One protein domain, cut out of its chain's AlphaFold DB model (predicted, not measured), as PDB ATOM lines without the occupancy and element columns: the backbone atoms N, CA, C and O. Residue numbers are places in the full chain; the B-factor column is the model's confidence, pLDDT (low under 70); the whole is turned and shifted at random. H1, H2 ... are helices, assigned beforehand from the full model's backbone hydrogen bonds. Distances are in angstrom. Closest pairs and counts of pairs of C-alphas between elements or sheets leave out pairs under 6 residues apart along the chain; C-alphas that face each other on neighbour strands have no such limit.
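Overview. This is residues 22 to 70 of the 241 residues of the protein "Prepronociceptin b" of Tetraodon nigroviridis (UniProt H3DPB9). Two helices, H1 and H2, fold back on each other as a splayed helical hairpin, and a third helix, H3, crosses one side of that hairpin and packs on both. The printed part has 49 residues with three named helices, in the order H1, H2, H3 along the chain, and no named strand; its class is all helix. The whole is compact, with a radius of gyration of the C-alphas of 9.7 A, and its rounded outline spans 27 by 19 by 18 A.

Arrangement. H1, residues 23 to 37, and H2, residues 44 to 52, form a helical hairpin. They touch, the closest C-alphas being those of Cys 27 and Thr 44, 5.8 A apart, and they run opposite ways at a steep tilt of 40 degrees. H3, residues 59 to 68, touches H2, with the C-alphas of Cys 47 and Trp 61 closest at 5.3 A; their lines are about perpendicular, at 89 degrees. H3 also touches H1, with the C-alphas of Cys 30 and Cys 64 closest at 5.8 A; these lines are about perpendicular too, at 85 degrees. The helix packing is mostly crossed: 0 of these 3 pairs are at a shallow tilt. In H1, H2 and H3 every backbone O i to N i+4 pair is within hydrogen-bond range.

Along the chain. H1 begins at C-alpha 23, (10.878, 2.122, 84.897), and is 20.3 A from first to last C-alpha. H2 begins at C-alpha 44, (5.758, 5.896, 92.374), and is 12.4 A long. H3 is 14.3 A long and ends at C-alpha 68, (10.464, -7.309, 91.918).

Size, cuts and confidence. The C-alphas of Gln 36 and His 54, the two farthest apart, are 27.2 A apart. The printed part has no cut. The links H1 to H2 and H2 to H3 are short, with 6 residues each. The mean pLDDT of the printed part is 73.6, with residues 36 to 41, 54 to 60 and 69 to 70 under 70.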
ATOM      1  N   ASP A  22      11.951  -0.427  81.549       76.75
ATOM      2  CA  ASP A  22      10.551  -0.008  81.691       76.75
ATOM      3  C   ASP A  22      10.261   0.438  83.140       76.75
ATOM      4  O   ASP A  22       9.528  -0.199  83.884       76.75
ATOM      5  N   CYS A  23      10.836   1.564  83.560       80.06
ATOM      6  CA  CYS A  23      10.878   2.122  84.897       80.06
ATOM      7  C   CYS A  23       9.450   2.429  85.294       80.06
ATOM      8  O   CYS A  23       9.033   2.208  86.421       80.06
ATOM      9  N   GLN A  24       8.677   2.889  84.312       81.25
ATOM     10  CA  GLN A  24       7.254   3.102  84.418       81.25
ATOM     11  C   GLN A  24       6.497   1.825  84.787       81.25
ATOM     12  O   GLN A  24       5.666   1.863  85.693       81.25
ATOM     13  N   GLY A  25       6.799   0.707  84.125       81.50
ATOM     14  CA  GLY A  25       6.185  -0.588  84.402       81.50
ATOM     15  C   GLY A  25       6.646  -1.175  85.734       81.50
ATOM     16  O   GLY A  25       5.818  -1.557  86.559       81.50
ATOM     17  N   GLU A  26       7.956  -1.179  85.980       81.38
ATOM     18  CA  GLU A  26       8.571  -1.732  87.186       81.38
ATOM     19  C   GLU A  26       8.158  -0.950  88.443       81.38
ATOM     20  O   GLU A  26       7.689  -1.552  89.409       81.38
ATOM     21  N   CYS A  27       8.205   0.388  88.423       85.06
ATOM     22  CA  CYS A  27       7.753   1.221  89.542       85.06
ATOM     23  C   CYS A  27       6.243   1.108  89.793       85.06
ATOM     24  O   CYS A  27       5.810   1.157  90.948       85.06
ATOM     25  N   ALA A  28       5.422   0.942  88.750       85.19
ATOM     26  CA  ALA A  28       3.980   0.756  88.913       85.19
ATOM     27  C   ALA A  28       3.643  -0.616  89.522       85.19
ATOM     28  O   ALA A  28       2.881  -0.688  90.488       85.19
ATOM     29  N   ALA A  29       4.245  -1.693  89.007       85.31
ATOM     30  CA  ALA A  29       4.059  -3.050  89.528       85.31
ATOM     31  C   ALA A  29       4.508  -3.154  90.992       85.31
ATOM     32  O   ALA A  29       3.844  -3.745  91.845       85.31
ATOM     33  N   CYS A  30       5.613  -2.497  91.303       85.00
ATOM     34  CA  CYS A  30       6.174  -2.436  92.633       85.00
ATOM     35  C   CYS A  30       5.358  -1.584  93.612       85.00
ATOM     36  O   CYS A  30       5.236  -1.952  94.780       85.00
ATOM     37  N   GLY A  31       4.715  -0.508  93.147       84.00
ATOM     38  CA  GLY A  31       3.753   0.245  93.952       84.00
ATOM     39  C   GLY A  31       2.581  -0.622  94.416       84.00
ATOM     40  O   GLY A  31       2.199  -0.568  95.585       84.00
ATOM     41  N   LEU A  32       2.074  -1.501  93.543       83.75
ATOM     42  CA  LEU A  32       1.043  -2.480  93.907       83.75
ATOM     43  C   LEU A  32       1.570  -3.521  94.909       83.75
ATOM     44  O   LEU A  32       0.879  -3.872  95.868       83.75
ATOM     45  N   LEU A  33       2.806  -3.989  94.718       81.06
ATOM     46  CA  LEU A  33       3.445  -4.977  95.586       81.06
ATOM     47  C   LEU A  33       3.723  -4.426  96.998       81.06
ATOM     48  O   LEU A  33       3.473  -5.114  97.992       81.06
ATOM     49  N   MET A  34       4.191  -3.182  97.089       73.06
ATOM     50  CA  MET A  34       4.480  -2.480  98.343       73.06
ATOM     51  C   MET A  34       3.218  -2.052  99.085       73.06
ATOM     52  O   MET A  34       3.173  -2.177 100.311       73.06
ATOM     53  N   GLN A  35       2.163  -1.658  98.365       75.19
ATOM     54  CA  GLN A  35       0.851  -1.409  98.964       75.19
ATOM     55  C   GLN A  35       0.295  -2.661  99.660       75.19
ATOM     56  O   GLN A  35      -0.391  -2.554 100.677       75.19
ATOM     57  N   GLN A  36       0.608  -3.849  99.137       69.75
ATOM     58  CA  GLN A  36       0.138  -5.114  99.692       69.75
ATOM     59  C   GLN A  36       1.001  -5.641 100.851       69.75
ATOM     60  O   GLN A  36       0.454  -6.253 101.762       69.75
ATOM     61  N   GLN A  37       2.323  -5.434 100.823       65.81
ATOM     62  CA  GLN A  37       3.245  -6.009 101.816       65.81
ATOM     63  C   GLN A  37       3.597  -5.084 102.977       65.81
ATOM     64  O   GLN A  37       3.618  -5.545 104.112       65.81
ATOM     65  N   LEU A  38       3.900  -3.808 102.718       60.16
ATOM     66  CA  LEU A  38       4.614  -2.994 103.709       60.16
ATOM     67  C   LEU A  38       3.780  -1.866 104.328       60.16
ATOM     68  O   LEU A  38       4.243  -1.269 105.289       60.16
ATOM     69  N   GLN A  39       2.580  -1.542 103.818       55.84
ATOM     70  CA  GLN A  39       1.767  -0.389 104.285       55.84
ATOM     71  C   GLN A  39       2.569   0.931 104.417       55.84
ATOM     72  O   GLN A  39       2.143   1.875 105.077       55.84
ATOM     73  N   GLN A  40       3.732   1.019 103.770       59.78
ATOM     74  CA  GLN A  40       4.563   2.210 103.720       59.78
ATOM     75  C   GLN A  40       4.109   3.026 102.507       59.78
ATOM     76  O   GLN A  40       3.803   2.457 101.455       59.78
ATOM     77  N   ALA A  41       4.057   4.353 102.633       65.19
ATOM     78  CA  ALA A  41       3.694   5.249 101.538       65.19
ATOM     79  C   ALA A  41       4.776   5.228 100.442       65.19
ATOM     80  O   ALA A  41       5.667   6.074 100.407       65.19
ATOM     81  N   PHE A  42       4.711   4.235  99.555       76.19
ATOM     82  CA  PHE A  42       5.551   4.159  98.371       76.19
ATOM     83  C   PHE A  42       5.103   5.224  97.371       76.19
ATOM     84  O   PHE A  42       3.943   5.256  96.957       76.19
ATOM     85  N   ASN A  43       6.023   6.106  96.987       82.88
ATOM     86  CA  ASN A  43       5.749   7.135  95.996       82.88
ATOM     87  C   ASN A  43       6.314   6.704  94.642       82.88
ATOM     88  O   ASN A  43       7.520   6.753  94.406       82.88
ATOM     89  N   THR A  44       5.419   6.310  93.739       83.38
ATOM     90  CA  THR A  44       5.758   5.896  92.374       83.38
ATOM     91  C   THR A  44       6.527   6.975  91.615       83.38
ATOM     92  O   THR A  44       7.441   6.643  90.874       83.38
ATOM     93  N   MET A  45       6.238   8.260  91.838       81.06
ATOM     94  CA  MET A  45       6.933   9.358  91.154       81.06
ATOM     95  C   MET A  45       8.407   9.457  91.557       81.06
ATOM     96  O   MET A  45       9.246   9.791  90.729       81.06
ATOM     97  N   VAL A  46       8.727   9.141  92.812       82.88
ATOM     98  CA  VAL A  46      10.103   9.151  93.331       82.88
ATOM     99  C   VAL A  46      10.907   7.995  92.725       82.88
ATOM    100  O   VAL A  46      12.004   8.208  92.224       82.88
ATOM    101  N   CYS A  47      10.291   6.813  92.624       83.38
ATOM    102  CA  CYS A  47      10.853   5.651  91.932       83.38
ATOM    103  C   CYS A  47      11.167   5.931  90.448       83.38
ATOM    104  O   CYS A  47      12.221   5.543  89.953       83.38
ATOM    105  N   LEU A  48      10.287   6.653  89.741       83.50
ATOM    106  CA  LEU A  48      10.525   7.027  88.340       83.50
ATOM    107  C   LEU A  48      11.702   7.990  88.195       83.50
ATOM    108  O   LEU A  48      12.527   7.816  87.302       83.50
ATOM    109  N   LEU A  49      11.808   8.978  89.086       82.50
ATOM    110  CA  LEU A  49      12.905   9.945  89.063       82.50
ATOM    111  C   LEU A  49      14.259   9.299  89.399       82.50
ATOM    112  O   LEU A  49      15.262   9.695  88.817       82.50
ATOM    113  N   GLU A  50      14.285   8.290  90.272       82.94
ATOM    114  CA  GLU A  50      15.480   7.486  90.601       82.94
ATOM    115  C   GLU A  50      15.867   6.484  89.511       82.94
ATOM    116  O   GLU A  50      17.034   6.132  89.360       82.94
ATOM    117  N   CYS A  51      14.890   5.987  88.755       80.38
ATOM    118  CA  CYS A  51      15.158   5.073  87.654       80.38
ATOM    119  C   CYS A  51      15.664   5.827  86.414       80.38
ATOM    120  O   CYS A  51      16.570   5.354  85.728       80.38
ATOM    121  N   GLU A  52      15.126   7.024  86.147       79.62
ATOM    122  CA  GLU A  52      15.566   7.864  85.027       79.62
ATOM    123  C   GLU A  52      16.811   8.699  85.336       79.62
ATOM    124  O   GLU A  52      17.649   8.912  84.459       79.62
ATOM    125  N   GLY A  53      16.938   9.187  86.569       73.62
ATOM    126  CA  GLY A  53      18.133   9.853  87.055       73.62
ATOM    127  C   GLY A  53      18.943   8.869  87.879       73.62
ATOM    128  O   GLY A  53      18.496   8.499  88.953       73.62
ATOM    129  N   HIS A  54      20.140   8.482  87.421       56.62
ATOM    130  CA  HIS A  54      21.162   7.719  88.168       56.62
ATOM    131  C   HIS A  54      21.671   8.454  89.436       56.62
ATOM    132  O   HIS A  54      22.866   8.573  89.687       56.62
ATOM    133  N   VAL A  55      20.771   9.011  90.236       53.50
ATOM    134  CA  VAL A  55      21.058   9.688  91.490       53.50
ATOM    135  C   VAL A  55      20.953   8.617  92.567       53.50
ATOM    136  O   VAL A  55      19.860   8.199  92.934       53.50
ATOM    137  N   SER A  56      22.106   8.127  93.020       51.66
ATOM    138  CA  SER A  56      22.303   7.001  93.950       51.66
ATOM    139  C   SER A  56      21.791   7.243  95.385       51.66
ATOM    140  O   SER A  56      22.471   6.916  96.352       51.66
ATOM    141  N   GLY A  57      20.626   7.869  95.552       54.91
ATOM    142  CA  GLY A  57      20.214   8.496  96.808       54.91
ATOM    143  C   GLY A  57      19.038   7.877  97.562       54.91
ATOM    144  O   GLY A  57      18.774   8.329  98.673       54.91
ATOM    145  N   SER A  58      18.336   6.873  97.032       53.31
ATOM    146  CA  SER A  58      17.229   6.245  97.771       53.31
ATOM    147  C   SER A  58      17.148   4.758  97.432       53.31
ATOM    148  O   SER A  58      16.896   4.370  96.300       53.31
ATOM    149  N   LEU A  59      17.341   3.853  98.393       63.28
ATOM    150  CA  LEU A  59      16.234   3.508  99.280       63.28
ATOM    151  C   LEU A  59      15.139   2.792  98.463       63.28
ATOM    152  O   LEU A  59      15.038   1.567  98.412       63.28
ATOM    153  N   THR A  60      14.288   3.578  97.814       68.81
ATOM    154  CA  THR A  60      13.023   3.104  97.257       68.81
ATOM    155  C   THR A  60      13.166   2.292  95.982       68.81
ATOM    156  O   THR A  60      12.513   1.255  95.878       68.81
ATOM    157  N   TRP A  61      14.013   2.701  95.035       71.31
ATOM    158  CA  TRP A  61      14.196   1.950  93.793       71.31
ATOM    159  C   TRP A  61      14.932   0.620  93.988       71.31
ATOM    160  O   TRP A  61      14.553  -0.392  93.400       71.31
ATOM    161  N   GLU A  62      15.942   0.571  94.856       74.19
ATOM    162  CA  GLU A  62      16.668  -0.674  95.136       74.19
ATOM    163  C   GLU A  62      15.796  -1.692  95.869       74.19
ATOM    164  O   GLU A  62      15.748  -2.851  95.465       74.19
ATOM    165  N   VAL A  63      15.028  -1.256  96.874       78.56
ATOM    166  CA  VAL A  63      14.038  -2.109  97.555       78.56
ATOM    167  C   VAL A  63      12.993  -2.608  96.564       78.56
ATOM    168  O   VAL A  63      12.606  -3.775  96.593       78.56
ATOM    169  N   CYS A  64      12.571  -1.741  95.650       80.06
ATOM    170  CA  CYS A  64      11.620  -2.075  94.611       80.06
ATOM    171  C   CYS A  64      12.151  -3.139  93.642       80.06
ATOM    172  O   CYS A  64      11.481  -4.133  93.371       80.06
ATOM    173  N   ARG A  65      13.396  -2.984  93.193       76.12
ATOM    174  CA  ARG A  65      14.104  -3.943  92.344       76.12
ATOM    175  C   ARG A  65      14.349  -5.269  93.064       76.12
ATOM    176  O   ARG A  65      14.183  -6.324  92.461       76.12
ATOM    177  N   GLN A  66      14.724  -5.228  94.341       76.88
ATOM    178  CA  GLN A  66      14.906  -6.415  95.177       76.88
ATOM    179  C   GLN A  66      13.580  -7.175  95.316       76.88
ATOM    180  O   GLN A  66      13.542  -8.387  95.151       76.88
ATOM    181  N   ALA A  67      12.483  -6.455  95.554       72.12
ATOM    182  CA  ALA A  67      11.155  -7.032  95.713       72.12
ATOM    183  C   ALA A  67      10.548  -7.524  94.386       72.12
ATOM    184  O   ALA A  67       9.809  -8.504  94.389       72.12
ATOM    185  N   ALA A  68      10.876  -6.885  93.258       70.81
ATOM    186  CA  ALA A  68      10.464  -7.309  91.918       70.81
ATOM    187  C   ALA A  68      11.245  -8.539  91.418       70.81
ATOM    188  O   ALA A  68      10.687  -9.373  90.710       70.81
ATOM    189  N   LYS A  69      12.519  -8.682  91.815       66.94
ATOM    190  CA  LYS A  69      13.361  -9.857  91.521       66.94
ATOM    191  C   LYS A  69      13.049 -11.078  92.379       66.94
ATOM    192  O   LYS A  69      13.588 -12.141  92.094       66.94
ATOM    193  N   VAL A  70      12.215 -10.950  93.410       47.53
ATOM    194  CA  VAL A  70      11.659 -12.100  94.126       47.53
ATOM    195  C   VAL A  70      10.417 -12.554  93.355       47.53
ATOM    196  O   VAL A  70       9.351 -11.953  93.520       47.53
TER     197      VAL A  70